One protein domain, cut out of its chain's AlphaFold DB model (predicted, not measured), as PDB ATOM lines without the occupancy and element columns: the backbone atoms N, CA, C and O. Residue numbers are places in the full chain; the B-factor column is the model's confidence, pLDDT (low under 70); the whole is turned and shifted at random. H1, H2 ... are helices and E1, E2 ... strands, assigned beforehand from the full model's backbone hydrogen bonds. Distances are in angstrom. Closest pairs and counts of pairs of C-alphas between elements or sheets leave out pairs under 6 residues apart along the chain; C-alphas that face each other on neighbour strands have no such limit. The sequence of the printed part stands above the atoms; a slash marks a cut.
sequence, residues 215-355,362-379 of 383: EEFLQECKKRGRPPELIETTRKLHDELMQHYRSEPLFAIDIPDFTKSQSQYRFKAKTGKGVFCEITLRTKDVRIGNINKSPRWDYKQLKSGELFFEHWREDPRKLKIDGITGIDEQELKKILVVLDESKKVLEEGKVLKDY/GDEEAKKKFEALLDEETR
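This is residues 215 to 355 and 362 to 379 of the 383 residues of an uncharacterized protein of marine metagenome (UniProt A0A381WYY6). A strongly twisted wall of seven strands has helices H2 and H3 packed over one face and no named helix over the other. At one end of the longest axis H1 folds back on H2 as a helical hairpin; at the other end H4 stands beside edge strand E5. The 159 printed residues include, in chain order, H1, H2, E1 to E7, H3 and H4, of mixed class; the sheet runs E1, E2, E3, E4, E7, E6, E5, all antiparallel. The whole is compact, with a radius of gyration of the C-alphas of 15.5 A and spans of 44 by 33 by 32 A.

Start at H1, residues 215 to 223: it touches H2, residues 228 to 244, at a shallow tilt of 14 degrees, opposite ways, with the C-alphas of Leu 218 and Ile 231 closest at 6.3 A. H1 is only just not on the sheet, with 4 pairs of C-alphas within 10 A. E1, residues 252 to 254, E2, residues 266 to 271, E3, residues 274 to 281, and E4, residues 286 to 292, form a meander, each strand the antiparallel neighbour of the one before. Look for N 254 and O 268 at 2.8 A, N 267 and O 279 at 2.9 A, and N 280 and O 287 at 2.8 A, within hydrogen-bond range. E5, residues 301 to 304, E6, residues 307 to 311, and E7, residues 318 to 324, form a second meander, with N 302 and O 309 at 2.8 A and N 310 and O 320 at 2.8 A. E4 to E7 form a Greek key, a meander of three with the first strand beside the fourth: N 288 and O 321 are 2.9 A apart. H2 is on the sheet at a height of 8.9 A. H3, residues 329 to 348, is on the same face; its closest C-alphas to E4 are Ser 342 and Asn 292, 4.4 A. H4, residues 363 to 377, is on the sheet by E5, closest at Asp 363 and Leu 302, C-alphas 6.6 A apart. These are two layers, a sheet with H2, H3 and H4 on one face. In H1, H2 and H4 every O i to N i+4 pair is within hydrogen-bond range, in H3 15 of 16.

Find C-alpha 215 at (228.184, 169.313, 168.910), where H1 begins. H2 is 24.2 A long, E3 20.9 A with a bend of 51 degrees at residue 277, and H3 28.2 A. H4, 21.2 A, ends at C-alpha 377, (219.955, 138.065, 167.428).

The C-alphas of Lys 260 and Arg 379 are farthest apart, 46.9 A. Residues 356 to 361 are not printed; C-alphas 355 and 362 are 12.8 A apart across this cut. The link from E1 to E2 is long, with 11 residues. Mean pLDDT of the printed part is 79.8; 39 residues are under 70, among them 349 to 355 and 362 to 379.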
ATOM      1  N   GLU A 215     226.915 168.678 168.547       85.38
ATOM      2  CA  GLU A 215     228.184 169.313 168.910       85.38
ATOM      3  C   GLU A 215     227.993 170.509 169.837       85.38
ATOM      4  O   GLU A 215     228.671 170.618 170.859       85.38
ATOM      5  N   GLU A 216     227.035 171.385 169.532       86.12
ATOM      6  CA  GLU A 216     226.714 172.522 170.398       86.12
ATOM      7  C   GLU A 216     226.205 172.035 171.767       86.12
ATOM      8  O   GLU A 216     226.607 172.573 172.802       86.12
ATOM      9  N   PHE A 217     225.390 170.972 171.794       88.88
ATOM     10  CA  PHE A 217     224.921 170.328 173.021       88.88
ATOM     11  C   PHE A 217     226.083 169.791 173.866       88.88
ATOM     12  O   PHE A 217     226.179 170.110 175.054       88.88
ATOM     13  N   LEU A 218     226.992 169.007 173.275       88.38
ATOM     14  CA  LEU A 218     228.123 168.404 173.982       88.38
ATOM     15  C   LEU A 218     229.130 169.465 174.448       88.38
ATOM     16  O   LEU A 218     229.634 169.386 175.572       88.38
ATOM     17  N   GLN A 219     229.386 170.496 173.637       88.69
ATOM     18  CA  GLN A 219     230.231 171.629 174.022       88.69
ATOM     19  C   GLN A 219     229.643 172.406 175.200       88.69
ATOM     20  O   GLN A 219     230.370 172.757 176.131       88.69
ATOM     21  N   GLU A 220     228.338 172.665 175.199       88.75
ATOM     22  CA  GLU A 220     227.682 173.365 176.299       88.75
ATOM     23  C   GLU A 220     227.637 172.501 177.571       88.75
ATOM     24  O   GLU A 220     227.893 172.996 178.671       88.75
ATOM     25  N   CYS A 221     227.425 171.188 177.437       87.56
ATOM     26  CA  CYS A 221     227.576 170.241 178.543       87.56
ATOM     27  C   CYS A 221     228.989 170.302 179.144       87.56
ATOM     28  O   CYS A 221     229.136 170.371 180.368       87.56
ATOM     29  N   LYS A 222     230.024 170.350 178.296       89.12
ATOM     30  CA  LYS A 222     231.424 170.495 178.718       89.12
ATOM     31  C   LYS A 222     231.663 171.811 179.460       89.12
ATOM     32  O   LYS A 222     232.236 171.796 180.547       89.12
ATOM     33  N   LYS A 223     231.181 172.941 178.927       88.12
ATOM     34  CA  LYS A 223     231.296 174.270 179.564       88.12
ATOM     35  C   LYS A 223     230.646 174.317 180.945       88.12
ATOM     36  O   LYS A 223     231.167 174.966 181.845       88.12
ATOM     37  N   ARG A 224     229.533 173.603 181.131       87.06
ATOM     38  CA  ARG A 224     228.813 173.515 182.413       87.06
ATOM     39  C   ARG A 224     229.357 172.441 183.362       87.06
ATOM     40  O   ARG A 224     228.701 172.121 184.351       87.06
ATOM     41  N   GLY A 225     230.544 171.897 183.084       86.44
ATOM     42  CA  GLY A 225     231.274 171.011 183.993       86.44
ATOM     43  C   GLY A 225     230.765 169.569 184.027       86.44
ATOM     44  O   GLY A 225     230.905 168.902 185.050       86.44
ATOM     45  N   ARG A 226     230.146 169.075 182.945       87.94
ATOM     46  CA  ARG A 226     229.781 167.654 182.850       87.94
ATOM     47  C   ARG A 226     231.038 166.776 182.703       87.94
ATOM     48  O   ARG A 226     231.955 167.183 181.989       87.94
ATOM     49  N   PRO A 227     231.089 165.589 183.344       90.81
ATOM     50  CA  PRO A 227     232.232 164.684 183.233       90.81
ATOM     51  C   PRO A 227     232.526 164.297 181.771       90.81
ATOM     52  O   PRO A 227     231.580 163.949 181.058       90.81
ATOM     53  N   PRO A 228     233.797 164.314 181.320       89.50
ATOM     54  CA  PRO A 228     234.165 163.955 179.948       89.50
ATOM     55  C   PRO A 228     233.694 162.558 179.525       89.50
ATOM     56  O   PRO A 228     233.179 162.405 178.424       89.50
ATOM     57  N   GLU A 229     233.783 161.577 180.425       90.06
ATOM     58  CA  GLU A 229     233.351 160.189 180.191       90.06
ATOM     59  C   GLU A 229     231.855 160.098 179.846       90.06
ATOM     60  O   GLU A 229     231.449 159.392 178.923       90.06
ATOM     61  N   LEU A 230     231.015 160.887 180.527       90.75
ATOM     62  CA  LEU A 230     229.580 160.918 180.248       90.75
ATOM     63  C   LEU A 230     229.263 161.659 178.944       90.75
ATOM     64  O   LEU A 230     228.306 161.304 178.261       90.75
ATOM     65  N   ILE A 231     230.051 162.678 178.585       90.81
ATOM     66  CA  ILE A 231     229.929 163.381 177.297       90.81
ATOM     67  C   ILE A 231     230.259 162.418 176.152       90.81
ATOM     68  O   ILE A 231     229.515 162.360 175.176       90.81
ATOM     69  N   GLU A 232     231.331 161.638 176.286       90.69
ATOM     70  CA  GLU A 232     231.711 160.618 175.306       90.69
ATOM     71  C   GLU A 232     230.644 159.524 175.193       90.69
ATOM     72  O   GLU A 232     230.207 159.199 174.093       90.69
ATOM     73  N   THR A 233     230.143 159.024 176.322       90.62
ATOM     74  CA  THR A 233     229.051 158.037 176.352       90.62
ATOM     75  C   THR A 233     227.786 158.571 175.675       90.62
ATOM     76  O   THR A 233     227.122 157.865 174.920       90.62
ATOM     77  N   THR A 234     227.464 159.846 175.903       91.88
ATOM     78  CA  THR A 234     226.309 160.507 175.280       91.88
ATOM     79  C   THR A 234     226.483 160.645 173.767       91.88
ATOM     80  O   THR A 234     225.517 160.458 173.030       91.88
ATOM     81  N   ARG A 235     227.704 160.942 173.303       91.81
ATOM     82  CA  ARG A 235     228.053 160.973 171.878       91.81
ATOM     83  C   ARG A 235     227.898 159.593 171.242       91.81
ATOM     84  O   ARG A 235     227.174 159.480 170.266       91.81
ATOM     85  N   LYS A 236     228.483 158.552 171.845       91.06
ATOM     86  CA  LYS A 236     228.365 157.164 171.362       91.06
ATOM     87  C   LYS A 236     226.905 156.739 171.203       91.06
ATOM     88  O   LYS A 236     226.527 156.240 170.156       91.06
ATOM     89  N   LEU A 237     226.064 157.016 172.203       90.81
ATOM     90  CA  LEU A 237     224.626 156.741 172.119       90.81
ATOM     91  C   LEU A 237     223.934 157.510 170.989       90.81
ATOM     92  O   LEU A 237     223.066 156.959 170.323       90.81
ATOM     93  N   HIS A 238     224.265 158.787 170.802       91.94
ATOM     94  CA  HIS A 238     223.696 159.581 169.719       91.94
ATOM     95  C   HIS A 238     224.070 159.005 168.349       91.94
ATOM     96  O   HIS A 238     223.191 158.806 167.513       91.94
ATOM     97  N   ASP A 239     225.357 158.742 168.140       87.44
ATOM     98  CA  ASP A 239     225.890 158.301 166.853       87.44
ATOM     99  C   ASP A 239     225.344 156.915 166.494       87.44
ATOM    100  O   ASP A 239     224.878 156.717 165.372       87.44
ATOM    101  N   GLU A 240     225.250 156.015 167.474       88.88
ATOM    102  CA  GLU A 240     224.653 154.698 167.269       88.88
ATOM    103  C   GLU A 240     223.167 154.779 166.908       88.88
ATOM    104  O   GLU A 240     222.711 154.106 165.990       88.88
ATOM    105  N   LEU A 241     222.388 155.628 167.588       88.25
ATOM    106  CA  LEU A 241     220.974 155.810 167.247       88.25
ATOM    107  C   LEU A 241     220.801 156.368 165.834       88.25
ATOM    108  O   LEU A 241     219.882 155.966 165.124       88.25
ATOM    109  N   MET A 242     221.668 157.299 165.434       84.25
ATOM    110  CA  MET A 242     221.660 157.850 164.083       84.25
ATOM    111  C   MET A 242     222.014 156.798 163.037       84.25
ATOM    112  O   MET A 242     221.400 156.795 161.974       84.25
ATOM    113  N   GLN A 243     222.967 155.913 163.329       84.31
ATOM    114  CA  GLN A 243     223.379 154.838 162.433       84.31
ATOM    115  C   GLN A 243     222.319 153.730 162.342       84.31
ATOM    116  O   GLN A 243     221.884 153.401 161.240       84.31
ATOM    117  N   HIS A 244     221.859 153.205 163.482       86.88
ATOM    118  CA  HIS A 244     220.912 152.083 163.570       86.88
ATOM    119  C   HIS A 244     219.553 152.410 162.945       86.88
ATOM    120  O   HIS A 244     218.947 151.565 162.295       86.88
ATOM    121  N   TYR A 245     219.086 153.656 163.080       81.38
ATOM    122  CA  TYR A 245     217.802 154.100 162.528       81.38
ATOM    123  C   TYR A 245     217.938 154.962 161.260       81.38
ATOM    124  O   TYR A 245     216.978 155.627 160.872       81.38
ATOM    125  N   ARG A 246     219.098 154.969 160.583       77.00
ATOM    126  CA  ARG A 246     219.342 155.827 159.403       77.00
ATOM    127  C   ARG A 246     218.368 155.565 158.252       77.00
ATOM    128  O   ARG A 246     217.955 156.505 157.578       77.00
ATOM    129  N   SER A 247     218.030 154.301 158.014       72.06
ATOM    130  CA  SER A 247     217.145 153.860 156.926       72.06
ATOM    131  C   SER A 247     215.658 154.072 157.230       72.06
ATOM    132  O   SER A 247     214.809 153.835 156.372       72.06
ATOM    133  N   GLU A 248     215.324 154.515 158.443       72.50
ATOM    134  CA  GLU A 248     213.948 154.584 158.911       72.50
ATOM    135  C   GLU A 248     213.266 155.889 158.483       72.50
ATOM    136  O   GLU A 248     213.710 156.988 158.844       72.50
ATOM    137  N   PRO A 249     212.139 155.812 157.754       66.94
ATOM    138  CA  PRO A 249     211.433 157.000 157.311       66.94
ATOM    139  C   PRO A 249     210.912 157.787 158.520       66.94
ATOM    140  O   PRO A 249     210.251 157.245 159.407       66.94
ATOM    141  N   LEU A 250     211.162 159.101 158.529       75.81
ATOM    142  CA  LEU A 250     210.728 160.038 159.579       75.81
ATOM    143  C   LEU A 250     211.405 159.846 160.951       75.81
ATOM    144  O   LEU A 250     210.921 160.405 161.942       75.81
ATOM    145  N   PHE A 251     212.508 159.096 161.032       82.69
ATOM    146  CA  PHE A 251     213.351 159.095 162.225       82.69
ATOM    147  C   PHE A 251     214.047 160.452 162.404       82.69
ATOM    148  O   PHE A 251     214.527 161.057 161.445       82.69
ATOM    149  N   ALA A 252     214.083 160.950 163.640       82.75
ATOM    150  CA  ALA A 252     214.796 162.175 163.980       82.75
ATOM    151  C   ALA A 252     215.225 162.194 165.451       82.75
ATOM    152  O   ALA A 252     214.542 161.645 166.324       82.75
ATOM    153  N   ILE A 253     216.318 162.909 165.725       87.38
ATOM    154  CA  ILE A 253     216.764 163.233 167.079       87.38
ATOM    155  C   ILE A 253     216.590 164.730 167.332       87.38
ATOM    156  O   ILE A 253     217.204 165.587 166.705       87.38
ATOM    157  N   ASP A 254     215.740 165.027 168.302       87.56
ATOM    158  CA  ASP A 254     215.353 166.360 168.728       87.56
ATOM    159  C   ASP A 254     216.212 166.775 169.934       87.56
ATOM    160  O   ASP A 254     216.061 166.216 171.026       87.56
ATOM    161  N   ILE A 255     217.089 167.770 169.767       88.31
ATOM    162  CA  ILE A 255     217.992 168.280 170.816       88.31
ATOM    163  C   ILE A 255     217.594 169.725 171.184       88.31
ATOM    164  O   ILE A 255     217.963 170.665 170.479       88.31
ATOM    165  N   PRO A 256     216.789 169.951 172.239       83.56
ATOM    166  CA  PRO A 256     216.344 171.290 172.618       83.56
ATOM    167  C   PRO A 256     217.499 172.197 173.057       83.56
ATOM    168  O   PRO A 256     218.422 171.764 173.750       83.56
ATOM    169  N   ASP A 257     217.389 173.487 172.743       82.56
ATOM    170  CA  ASP A 257     218.285 174.521 173.252       82.56
ATOM    171  C   ASP A 257     218.015 174.790 174.739       82.56
ATOM    172  O   ASP A 257     217.173 175.609 175.139       82.56
ATOM    173  N   PHE A 258     218.768 174.080 175.575       81.06
ATOM    174  CA  PHE A 258     218.736 174.208 177.029       81.06
ATOM    175  C   PHE A 258     219.514 175.427 177.551       81.06
ATOM    176  O   PHE A 258     219.569 175.669 178.761       81.06
ATOM    177  N   THR A 259     220.139 176.218 176.673       79.00
ATOM    178  CA  THR A 259     220.724 177.507 177.074       79.00
ATOM    179  C   THR A 259     219.660 178.587 177.199       79.00
ATOM    180  O   THR A 259     219.782 179.472 178.045       79.00
ATOM    181  N   LYS A 260     218.591 178.480 176.403       69.81
ATOM    182  CA  LYS A 260     217.485 179.448 176.358       69.81
ATOM    183  C   LYS A 260     216.247 178.990 177.120       69.81
ATOM    184  O   LYS A 260     215.445 179.823 177.536       69.81
ATOM    185  N   SER A 261     216.082 177.684 177.306       58.62
ATOM    186  CA  SER A 261     215.006 177.093 178.100       58.62
ATOM    187  C   SER A 261     215.590 176.429 179.350       58.62
ATOM    188  O   SER A 261     216.683 175.877 179.296       58.62
ATOM    189  N   GLN A 262     214.890 176.445 180.491       58.19
ATOM    190  CA  GLN A 262     215.287 175.688 181.698       58.19
ATOM    191  C   GLN A 262     215.157 174.157 181.503       58.19
ATOM    192  O   GLN A 262     214.829 173.421 182.435       58.19
ATOM    193  N   SER A 263     215.345 173.651 180.285       64.06
ATOM    194  CA  SER A 263     215.254 172.231 179.987       64.06
ATOM    195  C   SER A 263     216.458 171.479 180.550       64.06
ATOM    196  O   SER A 263     217.557 172.010 180.707       64.06
ATOM    197  N   GLN A 264     216.249 170.203 180.868       78.50
ATOM    198  CA  GLN A 264     217.339 169.311 181.257       78.50
ATOM    199  C   GLN A 264     218.280 169.068 180.062       78.50
ATOM    200  O   GLN A 264     217.882 169.246 178.911       78.50
ATOM    201  N   TYR A 265     219.505 168.625 180.345       88.69
ATOM    202  CA  TYR A 265     220.513 168.218 179.358       88.69
ATOM    203  C   TYR A 265     220.056 166.930 178.669       88.69
ATOM    204  O   TYR A 265     220.457 165.835 179.062       88.69
ATOM    205  N   ARG A 266     219.126 167.033 177.721       90.25
ATOM    206  CA  ARG A 266     218.467 165.869 177.139       90.25
ATOM    207  C   ARG A 266     218.169 166.043 175.663       90.25
ATOM    208  O   ARG A 266     217.949 167.163 175.221       90.25
ATOM    209  N   PHE A 267     218.071 164.930 174.956       91.38
ATOM    210  CA  PHE A 267     217.567 164.861 173.591       91.38
ATOM    211  C   PHE A 267     216.619 163.678 173.415       91.38
ATOM    212  O   PHE A 267     216.623 162.734 174.206       91.38
ATOM    213  N   LYS A 268     215.759 163.756 172.401       91.94
ATOM    214  CA  LYS A 268     214.630 162.847 172.192       91.94
ATOM    215  C   LYS A 268     214.751 162.167 170.840       91.94
ATOM    216  O   LYS A 268     214.796 162.860 169.832       91.94
ATOM    217  N   ALA A 269     214.728 160.841 170.815       90.38
ATOM    218  CA  ALA A 269     214.595 160.098 169.570       90.38
ATOM    219  C   ALA A 269     213.109 159.875 169.271       90.38
ATOM    220  O   ALA A 269     212.335 159.440 170.138       90.38
ATOM    221  N   LYS A 270     212.694 160.205 168.049       89.06
ATOM    222  CA  LYS A 270     211.300 160.115 167.612       89.06
ATOM    223  C   LYS A 270     211.169 159.454 166.248       89.06
ATOM    224  O   LYS A 270     212.089 159.480 165.440       89.06
ATOM    225  N   THR A 271     209.983 158.914 166.010       83.12
ATOM    226  CA  THR A 271     209.508 158.474 164.695       83.12
ATOM    227  C   THR A 271     208.281 159.289 164.299       83.12
ATOM    228  O   THR A 271     207.806 160.133 165.071       83.12
ATOM    229  N   GLY A 272     207.705 159.012 163.125       76.38
ATOM    230  CA  GLY A 272     206.473 159.662 162.664       76.38
ATOM    231  C   GLY A 272     205.287 159.570 163.641       76.38
ATOM    232  O   GLY A 272     204.370 160.382 163.551       76.38
ATOM    233  N   LYS A 273     205.299 158.628 164.603       81.19
ATOM    234  CA  LYS A 273     204.238 158.474 165.622       81.19
ATOM    235  C   LYS A 273     204.552 159.110 166.980       81.19
ATOM    236  O   LYS A 273     203.659 159.192 167.823       81.19
ATOM    237  N   GLY A 274     205.778 159.580 167.209       85.75
ATOM    238  CA  GLY A 274     206.161 160.274 168.440       85.75
ATOM    239  C   GLY A 274     207.512 159.842 169.008       85.75
ATOM    240  O   GLY A 274     208.327 159.223 168.334       85.75
ATOM    241  N   VAL A 275     207.755 160.186 170.275       88.62
ATOM    242  CA  VAL A 275     209.026 159.930 170.974       88.62
ATOM    243  C   VAL A 275     209.027 158.527 171.578       88.62
ATOM    244  O   VAL A 275     208.180 158.227 172.426       88.62
ATOM    245  N   PHE A 276     210.001 157.701 171.196       90.31
ATOM    246  CA  PHE A 276     210.158 156.339 171.720       90.31
ATOM    247  C   PHE A 276     211.301 156.206 172.730       90.31
ATOM    248  O   PHE A 276     211.320 155.239 173.492       90.31
ATOM    249  N   CYS A 277     212.232 157.161 172.783       93.25
ATOM    250  CA  CYS A 277     213.200 157.246 173.871       93.25
ATOM    251  C   CYS A 277     213.722 158.669 174.076       93.25
ATOM    252  O   CYS A 277     213.597 159.551 173.224       93.25
ATOM    253  N   GLU A 278     214.282 158.905 175.255       93.56
ATOM    254  CA  GLU A 278     214.840 160.193 175.629       93.56
ATOM    255  C   GLU A 278     216.124 160.013 176.423       93.56
ATOM    256  O   GLU A 278     216.120 159.430 177.505       93.56
ATOM    257  N   ILE A 279     217.217 160.562 175.914       94.19
ATOM    258  CA  ILE A 279     218.531 160.461 176.536       94.19
ATOM    259  C   ILE A 279     218.771 161.717 177.348       94.19
ATOM    260  O   ILE A 279     218.639 162.829 176.852       94.19
ATOM    261  N   THR A 280     219.070 161.548 178.631       93.00
ATOM    262  CA  THR A 280     219.269 162.635 179.587       93.00
ATOM    263  C   THR A 280     220.624 162.479 180.261       93.00
ATOM    264  O   THR A 280     220.849 161.531 181.010       93.00
ATOM    265  N   LEU A 281     221.509 163.445 180.038       92.06
ATOM    266  CA  LEU A 281     222.810 163.536 180.683       92.06
ATOM    267  C   LEU A 281     222.652 164.131 182.088       92.06
ATOM    268  O   LEU A 281     222.330 165.310 182.266       92.06
ATOM    269  N   ARG A 282     222.868 163.314 183.119       89.25
ATOM    270  CA  ARG A 282     222.797 163.742 184.521       89.25
ATOM    271  C   ARG A 282     224.190 164.052 185.064       89.25
ATOM    272  O   ARG A 282     225.173 164.170 184.344       89.25
ATOM    273  N   THR A 283     224.268 164.336 186.360       86.31
ATOM    274  CA  THR A 283     225.525 164.691 187.043       86.31
ATOM    275  C   THR A 283     226.442 163.500 187.256       86.31
ATOM    276  O   THR A 283     227.642 163.705 187.368       86.31
ATOM    277  N   LYS A 284     225.883 162.291 187.349       88.69
ATOM    278  CA  LYS A 284     226.625 161.079 187.713       88.69
ATOM    279  C   LYS A 284     226.549 159.972 186.665       88.69
ATOM    280  O   LYS A 284     227.336 159.047 186.747       88.69
ATOM    281  N   ASP A 285     225.614 160.062 185.727       91.19
ATOM    282  CA  ASP A 285     225.351 159.045 184.715       91.19
ATOM    283  C   ASP A 285     224.540 159.624 183.542       91.19
ATOM    284  O   ASP A 285     224.055 160.762 183.583       91.19
ATOM    285  N   VAL A 286     224.373 158.820 182.500       92.00
ATOM    286  CA  VAL A 286     223.406 159.006 181.421       92.00
ATOM    287  C   VAL A 286     222.174 158.151 181.729       92.00
ATOM    288  O   VAL A 286     222.265 157.023 182.211       92.00
ATOM    289  N   ARG A 287     220.990 158.708 181.485       93.12
ATOM    290  CA  ARG A 287     219.705 158.011 181.606       93.12
ATOM    291  C   ARG A 287     219.057 157.911 180.238       93.12
ATOM    292  O   ARG A 287     218.944 158.928 179.560       93.12
ATOM    293  N   ILE A 288     218.500 156.750 179.914       93.62
ATOM    294  CA  ILE A 288     217.577 156.585 178.786       93.62
ATOM    295  C   ILE A 288     216.176 156.410 179.362       93.62
ATOM    296  O   ILE A 288     215.906 155.456 180.078       93.62
ATOM    297  N   GLY A 289     215.287 157.365 179.129       90.69
ATOM    298  CA  GLY A 289     213.914 157.369 179.628       90.69
ATOM    299  C   GLY A 289     212.884 157.304 178.508       90.69
ATOM    300  O   GLY A 289     213.223 157.232 177.329       90.69
ATOM    301  N   ASN A 290     211.608 157.365 178.891       88.62
ATOM    302  CA  ASN A 290     210.466 157.366 177.970       88.62
ATOM    303  C   ASN A 290     210.382 156.141 177.033       88.62
ATOM    304  O   ASN A 290     209.718 156.195 176.000       88.62
ATOM    305  N   ILE A 291     210.994 155.027 177.430       88.69
ATOM    306  CA  ILE A 291     210.968 153.764 176.691       88.69
ATOM    307  C   ILE A 291     209.579 153.141 176.862       88.69
ATOM    308  O   ILE A 291     209.121 152.970 177.988       88.69
ATOM    309  N   ASN A 292     208.875 152.821 175.779       85.75
ATOM    310  CA  ASN A 292     207.576 152.158 175.831       85.75
ATOM    311  C   ASN A 292     207.724 150.709 176.285       85.75
ATOM    312  O   ASN A 292     208.538 149.953 175.761       85.75
ATOM    313  N   LYS A 293     206.897 150.306 177.247       79.19
ATOM    314  CA  LYS A 293     206.908 148.943 177.761       79.19
ATOM    315  C   LYS A 293     206.160 147.998 176.810       79.19
ATOM    316  O   LYS A 293     204.957 148.159 176.596       79.19
ATOM    317  N   SER A 294     206.871 147.001 176.286       76.50
ATOM    318  CA  SER A 294     206.328 145.910 175.460       76.50
ATOM    319  C   SER A 294     205.792 144.775 176.341       76.50
ATOM    320  O   SER A 294     206.379 144.522 177.396       76.50
ATOM    321  N   PRO A 295     204.750 144.025 175.922       67.62
ATOM    322  CA  PRO A 295     204.367 142.762 176.564       67.62
ATOM    323  C   PRO A 295     205.515 141.747 176.675       67.62
ATOM    324  O   PRO A 295     205.473 140.881 177.543       67.62
ATOM    325  N   ARG A 296     206.544 141.862 175.821       66.50
ATOM    326  CA  ARG A 296     207.778 141.061 175.902       66.50
ATOM    327  C   ARG A 296     208.650 141.421 177.115       66.50
ATOM    328  O   ARG A 296     209.349 140.559 177.633       66.50
ATOM    329  N   TRP A 297     208.565 142.661 177.599       65.56
ATOM    330  CA  TRP A 297     209.415 143.239 178.648       65.56
ATOM    331  C   TRP A 297     208.615 143.570 179.914       65.56
ATOM    332  O   TRP A 297     208.597 144.708 180.386       65.56
ATOM    333  N   ASP A 298     207.921 142.572 180.467       64.81
ATOM    334  CA  ASP A 298     207.141 142.717 181.701       64.81
ATOM    335  C   ASP A 298     207.943 142.352 182.963       64.81
ATOM    336  O   ASP A 298     207.690 141.348 183.624       64.81
ATOM    337  N   TYR A 299     208.948 143.167 183.293       66.69
ATOM    338  CA  TYR A 299     209.790 143.004 184.488       66.69
ATOM    339  C   TYR A 299     209.817 144.275 185.324       66.69
ATOM    340  O   TYR A 299     209.788 145.369 184.777       66.69
ATOM    341  N   LYS A 300     209.926 144.162 186.652       64.69
ATOM    342  CA  LYS A 300     209.880 145.332 187.545       64.69
ATOM    343  C   LYS A 300     211.195 146.111 187.528       64.69
ATOM    344  O   LYS A 300     211.190 147.342 187.429       64.69
ATOM    345  N   GLN A 301     212.296 145.384 187.686       72.88
ATOM    346  CA  GLN A 301     213.671 145.866 187.626       72.88
ATOM    347  C   GLN A 301     214.532 144.733 187.064       72.88
ATOM    348  O   GLN A 301     214.404 143.592 187.500       72.88
ATOM    349  N   LEU A 302     215.413 145.046 186.122       76.31
ATOM    350  CA  LEU A 302     216.337 144.097 185.520       76.31
ATOM    351  C   LEU A 302     217.735 144.717 185.533       76.31
ATOM    352  O   LEU A 302     217.932 145.830 185.052       76.31
ATOM    353  N   LYS A 303     218.706 143.996 186.099       79.56
ATOM    354  CA  LYS A 303     220.124 144.362 186.025       79.56
ATOM    355  C   LYS A 303     220.837 143.394 185.087       79.56
ATOM    356  O   LYS A 303     220.794 142.183 185.316       79.56
ATOM    357  N   SER A 304     221.499 143.929 184.067       73.88
ATOM    358  CA  SER A 304     222.330 143.173 183.125       73.88
ATOM    359  C   SER A 304     223.628 143.943 182.898       73.88
ATOM    360  O   SER A 304     223.607 144.978 182.238       73.88
ATOM    361  N   GLY A 305     224.747 143.432 183.417       76.69
ATOM    362  CA  GLY A 305     225.998 144.198 183.465       76.69
ATOM    363  C   GLY A 305     225.856 145.406 184.392       76.69
ATOM    364  O   GLY A 305     225.280 145.277 185.479       76.69
ATOM    365  N   GLU A 306     226.326 146.574 183.948       78.25
ATOM    366  CA  GLU A 306     226.155 147.842 184.670       78.25
ATOM    367  C   GLU A 306     224.821 148.541 184.349       78.25
ATOM    368  O   GLU A 306     224.381 149.424 185.089       78.25
ATOM    369  N   LEU A 307     224.104 148.086 183.315       83.25
ATOM    370  CA  LEU A 307     222.804 148.634 182.934       83.25
ATOM    371  C   LEU A 307     221.697 148.239 183.914       83.25
ATOM    372  O   LEU A 307     221.486 147.057 184.226       83.25
ATOM    373  N   PHE A 308     220.930 149.241 184.346       85.62
ATOM    374  CA  PHE A 308     219.803 149.055 185.248       85.62
ATOM    375  C   PHE A 308     218.489 149.488 184.603       85.62
ATOM    376  O   PHE A 308     218.167 150.674 184.524       85.62
ATOM    377  N   PHE A 309     217.718 148.504 184.152       84.00
ATOM    378  CA  PHE A 309     216.411 148.696 183.546       84.00
ATOM    379  C   PHE A 309     215.344 148.711 184.639       84.00
ATOM    380  O   PHE A 309     215.214 147.770 185.421       84.00
ATOM    381  N   GLU A 310     214.541 149.764 184.694       82.12
ATOM    382  CA  GLU A 310     213.517 149.928 185.718       82.12
ATOM    383  C   GLU A 310     212.205 150.441 185.138       82.12
ATOM    384  O   GLU A 310     212.173 151.243 184.203       82.12
ATOM    385  N   HIS A 311     211.106 150.088 185.801       77.44
ATOM    386  CA  HIS A 311     209.849 150.806 185.639       77.44
ATOM    387  C   HIS A 311     209.989 152.293 185.975       77.44
ATOM    388  O   HIS A 311     210.541 152.682 187.015       77.44
ATOM    389  N   TRP A 312     209.365 153.137 185.159       71.06
ATOM    390  CA  TRP A 312     209.141 154.519 185.542       71.06
ATOM    391  C   TRP A 312     208.030 154.570 186.601       71.06
ATOM    392  O   TRP A 312     206.915 154.097 186.401       71.06
ATOM    393  N   ARG A 313     208.341 155.129 187.776       67.81
ATOM    394  CA  ARG A 313     207.391 155.222 188.900       67.81
ATOM    395  C   ARG A 313     206.141 156.052 188.586       67.81
ATOM    396  O   ARG A 313     205.099 155.793 189.177       67.81
ATOM    397  N   GLU A 314     206.271 157.045 187.712       67.50
ATOM    398  CA  GLU A 314     205.214 158.008 187.375       67.50
ATOM    399  C   GLU A 314     204.332 157.512 186.225       67.50
ATOM    400  O   GLU A 314     203.132 157.775 186.226       67.50
ATOM    401  N   ASP A 315     204.903 156.740 185.295       72.81
ATOM    402  CA  ASP A 315     204.176 156.120 184.193       72.81
ATOM    403  C   ASP A 315     204.490 154.614 184.122       72.81
ATOM    404  O   ASP A 315     205.540 154.218 183.610       72.81
ATOM    405  N   PRO A 316     203.582 153.739 184.595       68.94
ATOM    406  CA  PRO A 316     203.813 152.298 184.595       68.94
ATOM    407  C   PRO A 316     203.865 151.696 183.181       68.94
ATOM    408  O   PRO A 316     204.217 150.524 183.033       68.94
ATOM    409  N   ARG A 317     203.530 152.481 182.146       74.81
ATOM    410  CA  ARG A 317     203.661 152.108 180.734       74.81
ATOM    411  C   ARG A 317     205.064 152.309 180.184       74.81
ATOM    412  O   ARG A 317     205.305 151.967 179.026       74.81
ATOM    413  N   LYS A 318     205.964 152.880 180.982       83.81
ATOM    414  CA  LYS A 318     207.289 153.286 180.541       83.81
ATOM    415  C   LYS A 318     208.395 152.633 181.357       83.81
ATOM    416  O   LYS A 318     208.265 152.383 182.556       83.81
ATOM    417  N   LEU A 319     209.508 152.410 180.679       86.19
ATOM    418  CA  LEU A 319     210.767 151.959 181.239       86.19
ATOM    419  C   LEU A 319     211.796 153.090 181.183       86.19
ATOM    420  O   LEU A 319     211.665 154.075 180.444       86.19
ATOM    421  N   LYS A 320     212.833 152.927 181.992       89.38
ATOM    422  CA  LYS A 320     214.050 153.723 181.947       89.38
ATOM    423  C   LYS A 320     215.261 152.826 182.168       89.38
ATOM    424  O   LYS A 320     215.156 151.797 182.828       89.38
ATOM    425  N   ILE A 321     216.396 153.260 181.653       90.31
ATOM    426  CA  ILE A 321     217.715 152.687 181.878       90.31
ATOM    427  C   ILE A 321     218.507 153.747 182.638       90.31
ATOM    428  O   ILE A 321     218.671 154.869 182.153       90.31
ATOM    429  N   ASP A 322     218.908 153.419 183.860       88.31
ATOM    430  CA  ASP A 322     219.700 154.268 184.752       88.31
ATOM    431  C   ASP A 322     221.108 153.672 184.943       88.31
ATOM    432  O   ASP A 322     221.319 152.485 184.696       88.31
ATOM    433  N   GLY A 323     222.057 154.486 185.419       81.94
ATOM    434  CA  GLY A 323     223.388 154.025 185.824       81.94
ATOM    435  C   GLY A 323     224.440 153.985 184.719       81.94
ATOM    436  O   GLY A 323     225.526 153.473 184.954       81.94
ATOM    437  N   ILE A 324     224.163 154.538 183.536       87.62
ATOM    438  CA  ILE A 324     225.085 154.472 182.399       87.62
ATOM    439  C   ILE A 324     226.251 155.453 182.608       87.62
ATOM    440  O   ILE A 324     226.093 156.661 182.427       87.62
ATOM    441  N   THR A 325     227.424 154.955 182.986       84.62
ATOM    442  CA  THR A 325     228.647 155.768 183.160       84.62
ATOM    443  C   THR A 325     229.659 155.601 182.027       84.62
ATOM    444  O   THR A 325     230.471 156.490 181.795       84.62
ATOM    445  N   GLY A 326     229.561 154.484 181.313       83.50
ATOM    446  CA  GLY A 326     230.280 154.108 180.103       83.50
ATOM    447  C   GLY A 326     229.445 153.050 179.382       83.50
ATOM    448  O   GLY A 326     228.558 152.468 180.006       83.50
ATOM    449  N   ILE A 327     229.671 152.861 178.083       83.94
ATOM    450  CA  ILE A 327     228.993 151.832 177.284       83.94
ATOM    451  C   ILE A 327     230.027 151.144 176.399       83.94
ATOM    452  O   ILE A 327     230.751 151.819 175.658       83.94
ATOM    453  N   ASP A 328     230.063 149.817 176.469       85.62
ATOM    454  CA  ASP A 328     230.720 148.963 175.478       85.62
ATOM    455  C   ASP A 328     229.747 148.518 174.367       85.62
ATOM    456  O   ASP A 328     228.536 148.728 174.450       85.62
ATOM    457  N   GLU A 329     230.264 147.907 173.300       81.62
ATOM    458  CA  GLU A 329     229.441 147.458 172.164       81.62
ATOM    459  C   GLU A 329     228.344 146.461 172.568       81.62
ATOM    460  O   GLU A 329     227.258 146.452 171.986       81.62
ATOM    461  N   GLN A 330     228.589 145.622 173.577       82.56
ATOM    462  CA  GLN A 330     227.622 144.625 174.023       82.56
ATOM    463  C   GLN A 330     226.473 145.284 174.801       82.56
ATOM    464  O   GLN A 330     225.308 144.918 174.634       82.56
ATOM    465  N   GLU A 331     226.779 146.263 175.646       85.38
ATOM    466  CA  GLU A 331     225.805 147.092 176.350       85.38
ATOM    467  C   GLU A 331     225.000 147.969 175.385       85.38
ATOM    468  O   GLU A 331     223.786 148.103 175.550       85.38
ATOM    469  N   LEU A 332     225.640 148.497 174.341       86.25
ATOM    470  CA  LEU A 332     224.991 149.272 173.287       86.25
ATOM    471  C   LEU A 332     223.949 148.427 172.541       86.25
ATOM    472  O   LEU A 332     222.788 148.827 172.445       86.25
ATOM    473  N   LYS A 333     224.320 147.207 172.126       85.81
ATOM    474  CA  LYS A 333     223.394 146.242 171.510       85.81
ATOM    475  C   LYS A 333     222.199 145.954 172.418       85.81
ATOM    476  O   LYS A 333     221.056 146.061 171.987       85.81
ATOM    477  N   LYS A 334     222.439 145.689 173.708       85.75
ATOM    478  CA  LYS A 334     221.365 145.472 174.700       85.75
ATOM    479  C   LYS A 334     220.394 146.648 174.788       85.75
ATOM    480  O   LYS A 334     219.193 146.439 174.954       85.75
ATOM    481  N   ILE A 335     220.905 147.875 174.710       89.25
ATOM    482  CA  ILE A 335     220.079 149.084 174.698       89.25
ATOM    483  C   ILE A 335     219.235 149.129 173.421       89.25
ATOM    484  O   ILE A 335     218.024 149.324 173.527       89.25
ATOM    485  N   LEU A 336     219.833 148.911 172.247       89.19
ATOM    486  CA  LEU A 336     219.136 148.968 170.956       89.19
ATOM    487  C   LEU A 336     217.970 147.980 170.875       89.19
ATOM    488  O   LEU A 336     216.870 148.394 170.522       89.19
ATOM    489  N   VAL A 337     218.137 146.738 171.341       86.06
ATOM    490  CA  VAL A 337     217.050 145.736 171.391       86.06
ATOM    491  C   VAL A 337     215.830 146.252 172.164       86.06
ATOM    492  O   VAL A 337     214.674 146.098 171.757       86.06
ATOM    493  N   VAL A 338     216.072 146.912 173.299       87.12
ATOM    494  CA  VAL A 338     215.000 147.488 174.121       87.12
ATOM    495  C   VAL A 338     214.364 148.701 173.435       87.12
ATOM    496  O   VAL A 338     213.156 148.924 173.564       87.12
ATOM    497  N   LEU A 339     215.149 149.485 172.697       90.75
ATOM    498  CA  LEU A 339     214.664 150.638 171.944       90.75
ATOM    499  C   LEU A 339     213.863 150.243 170.698       90.75
ATOM    500  O   LEU A 339     212.827 150.862 170.447       90.75
ATOM    501  N   ASP A 340     214.246 149.175 170.003       88.94
ATOM    502  CA  ASP A 340     213.505 148.610 168.871       88.94
ATOM    503  C   ASP A 340     212.126 148.130 169.308       88.94
ATOM    504  O   ASP A 340     211.109 148.430 168.682       88.94
ATOM    505  N   GLU A 341     212.054 147.454 170.451       85.81
ATOM    506  CA  GLU A 341     210.780 147.056 171.046       85.81
ATOM    507  C   GLU A 341     209.954 148.263 171.512       85.81
ATOM    508  O   GLU A 341     208.740 148.303 171.304       85.81
ATOM    509  N   SER A 342     210.594 149.294 172.073       88.56
ATOM    510  CA  SER A 342     209.918 150.552 172.419       88.56
ATOM    511  C   SER A 342     209.307 151.241 171.196       88.56
ATOM    512  O   SER A 342     208.175 151.740 171.259       88.56
ATOM    513  N   LYS A 343     210.043 151.266 170.083       89.38
ATOM    514  CA  LYS A 343     209.596 151.813 168.802       89.38
ATOM    515  C   LYS A 343     208.434 150.994 168.239       89.38
ATOM    516  O   LYS A 343     207.385 151.573 167.961       89.38
ATOM    517  N   LYS A 344     208.555 149.663 168.174       86.88
ATOM    518  CA  LYS A 344     207.478 148.758 167.723       86.88
ATOM    519  C   LYS A 344     206.188 148.969 168.515       86.88
ATOM    520  O   LYS A 344     205.111 149.057 167.935       86.88
ATOM    521  N   VAL A 345     206.275 149.122 169.838       84.81
ATOM    522  CA  VAL A 345     205.099 149.399 170.686       84.81
ATOM    523  C   VAL A 345     204.457 150.744 170.340       84.81
ATOM    524  O   VAL A 345     203.228 150.835 170.285       84.81
ATOM    525  N   LEU A 346     205.268 151.781 170.099       85.12
ATOM    526  CA  LEU A 346     204.784 153.100 169.688       85.12
ATOM    527  C   LEU A 346     204.094 153.053 168.320       85.12
ATOM    528  O   LEU A 346     203.079 153.716 168.111       85.12
ATOM    529  N   GLU A 347     204.636 152.264 167.395       83.31
ATOM    530  CA  GLU A 347     204.158 152.179 166.020       83.31
ATOM    531  C   GLU A 347     202.934 151.280 165.874       83.31
ATOM    532  O   GLU A 347     201.959 151.661 165.229       83.31
ATOM    533  N   GLU A 348     202.923 150.117 166.510       82.06
ATOM    534  CA  GLU A 348     201.844 149.140 166.371       82.06
ATOM    535  C   GLU A 348     200.707 149.347 167.383       82.06
ATOM    536  O   GLU A 348     199.655 148.718 167.271       82.06
ATOM    537  N   GLY A 349     200.899 150.199 168.397       66.38
ATOM    538  CA  GLY A 349     199.905 150.438 169.447       66.38
ATOM    539  C   GLY A 349     199.633 149.217 170.337       66.38
ATOM    540  O   GLY A 349     198.642 149.193 171.072       66.38
ATOM    541  N   LYS A 350     200.499 148.194 170.296       62.34
ATOM    542  CA  LYS A 350     200.419 146.984 171.131       62.34
ATOM    543  C   LYS A 350     200.906 147.279 172.548       62.34
ATOM    544  O   LYS A 350     201.988 146.888 172.971       62.34
ATOM    545  N   VAL A 351     200.079 148.008 173.279       59.88
ATOM    546  CA  VAL A 351     200.331 148.430 174.655       59.88
ATOM    547  C   VAL A 351     199.922 147.313 175.635       59.88
ATOM    548  O   VAL A 351     198.899 146.651 175.442       59.88
ATOM    549  N   LEU A 352     200.701 147.094 176.702       59.94
ATOM    550  CA  LEU A 352     200.346 146.185 177.808       59.94
ATOM    551  C   LEU A 352     198.974 146.552 178.411       59.94
ATOM    552  O   LEU A 352     198.739 147.698 178.792       59.94
ATOM    553  N   LYS A 353     198.056 145.579 178.501       54.81
ATOM    554  CA  LYS A 353     196.658 145.815 178.916       54.81
ATOM    555  C   LYS A 353     196.472 146.030 180.423       54.81
ATOM    556  O   LYS A 353     195.528 146.716 180.803       54.81
ATOM    557  N   ASP A 354     197.338 145.476 181.274       55.34
ATOM    558  CA  ASP A 354     197.184 145.553 182.732       55.34
ATOM    559  C   ASP A 354     198.543 145.690 183.435       55.34
ATOM    560  O   ASP A 354     199.358 144.777 183.444       55.34
ATOM    561  N   TYR A 355     198.810 146.862 184.014       55.44
ATOM    562  CA  TYR A 355     200.116 147.210 184.595       55.44
ATOM    563  C   TYR A 355     200.258 146.838 186.080       55.44
ATOM    564  O   TYR A 355     201.313 147.065 186.680       55.44
ATOM    565  N   GLY A 362     208.130 137.731 187.822       54.09
ATOM    566  CA  GLY A 362     208.696 137.903 186.474       54.09
ATOM    567  C   GLY A 362     210.197 138.188 186.344       54.09
ATOM    568  O   GLY A 362     210.720 138.006 185.254       54.09
ATOM    569  N   ASP A 363     210.913 138.614 187.391       55.22
ATOM    570  CA  ASP A 363     212.256 139.201 187.190       55.22
ATOM    571  C   ASP A 363     213.317 138.166 186.735       55.22
ATOM    572  O   ASP A 363     214.116 138.457 185.845       55.22
ATOM    573  N   GLU A 364     213.300 136.929 187.254       57.19
ATOM    574  CA  GLU A 364     214.226 135.864 186.811       57.19
ATOM    575  C   GLU A 364     213.850 135.260 185.447       57.19
ATOM    576  O   GLU A 364     214.725 134.912 184.655       57.19
ATOM    577  N   GLU A 365     212.552 135.142 185.151       60.12
ATOM    578  CA  GLU A 365     212.065 134.599 183.877       60.12
ATOM    579  C   GLU A 365     212.265 135.604 182.731       60.12
ATOM    580  O   GLU A 365     212.654 135.222 181.628       60.12
ATOM    581  N   ALA A 366     212.075 136.897 183.009       60.25
ATOM    582  CA  ALA A 366     212.382 137.978 182.084       60.25
ATOM    583  C   ALA A 366     213.888 138.115 181.852       60.25
ATOM    584  O   ALA A 366     214.292 138.327 180.714       60.25
ATOM    585  N   LYS A 367     214.724 137.929 182.886       62.59
ATOM    586  CA  LYS A 367     216.184 137.910 182.726       62.59
ATOM    587  C   LYS A 367     216.641 136.783 181.797       62.59
ATOM    588  O   LYS A 367     217.383 137.051 180.862       62.59
ATOM    589  N   LYS A 368     216.139 135.556 181.990       65.25
ATOM    590  CA  LYS A 368     216.457 134.421 181.103       65.25
ATOM    591  C   LYS A 368     215.988 134.645 179.662       65.25
ATOM    592  O   LYS A 368     216.710 134.297 178.739       65.25
ATOM    593  N   LYS A 369     214.803 135.235 179.460       65.19
ATOM    594  CA  LYS A 369     214.302 135.597 178.119       65.19
ATOM    595  C   LYS A 369     215.119 136.723 177.477       65.19
ATOM    596  O   LYS A 369     215.366 136.662 176.281       65.19
ATOM    597  N   PHE A 370     215.547 137.720 178.257       67.12
ATOM    598  CA  PHE A 370     216.415 138.806 177.787       67.12
ATOM    599  C   PHE A 370     217.770 138.272 177.330       67.12
ATOM    600  O   PHE A 370     218.203 138.581 176.230       67.12
ATOM    601  N   GLU A 371     218.405 137.429 178.147       69.38
ATOM    602  CA  GLU A 371     219.687 136.802 177.815       69.38
ATOM    603  C   GLU A 371     219.564 135.877 176.589       69.38
ATOM    604  O   GLU A 371     220.387 135.970 175.688       69.38
ATOM    605  N   ALA A 372     218.493 135.082 176.478       65.62
ATOM    606  CA  ALA A 372     218.267 134.216 175.315       65.62
ATOM    607  C   ALA A 372     218.024 134.981 173.997       65.62
ATOM    608  O   ALA A 372     218.467 134.531 172.948       65.62
ATOM    609  N   LEU A 373     217.345 136.134 174.035       61.69
ATOM    610  CA  LEU A 373     217.112 136.972 172.849       61.69
ATOM    611  C   LEU A 373     218.398 137.636 172.347       61.69
ATOM    612  O   LEU A 373     218.617 137.715 171.143       61.69
ATOM    613  N   LEU A 374     219.270 138.055 173.268       62.91
ATOM    614  CA  LEU A 374     220.597 138.568 172.920       62.91
ATOM    615  C   LEU A 374     221.461 137.488 172.247       62.91
ATOM    616  O   LEU A 374     222.278 137.807 171.385       62.91
ATOM    617  N   ASP A 375     221.258 136.219 172.607       58.59
ATOM    618  CA  ASP A 375     221.945 135.069 172.008       58.59
ATOM    619  C   ASP A 375     221.332 134.615 170.663       58.59
ATOM    620  O   ASP A 375     222.014 133.959 169.876       58.59
ATOM    621  N   GLU A 376     220.057 134.918 170.385       56.69
ATOM    622  CA  GLU A 376     219.394 134.621 169.101       56.69
ATOM    623  C   GLU A 376     219.719 135.685 168.040       56.69
ATOM    624  O   GLU A 376     220.162 135.332 166.948       56.69
ATOM    625  N   GLU A 377     219.619 136.978 168.369       51.94
ATOM    626  CA  GLU A 377     219.955 138.065 167.428       51.94
ATOM    627  C   GLU A 377     221.458 138.142 167.104       51.94
ATOM    628  O   GLU A 377     221.839 138.666 166.061       51.94
ATOM    629  N   THR A 378     222.329 137.581 167.950       47.69
ATOM    630  CA  THR A 378     223.759 137.426 167.625       47.69
ATOM    631  C   THR A 378     224.040 136.282 166.649       47.69
ATOM    632  O   THR A 378     225.065 136.325 165.981       47.69
ATOM    633  N   ARG A 379     223.148 135.287 166.507       42.97
ATOM    634  CA  ARG A 379     223.304 134.193 165.524       42.97
ATOM    635  C   ARG A 379     222.780 134.537 164.138       42.97
ATOM    636  O   ARG A 379     223.302 134.011 163.163       42.97
TER     637      ARG A 379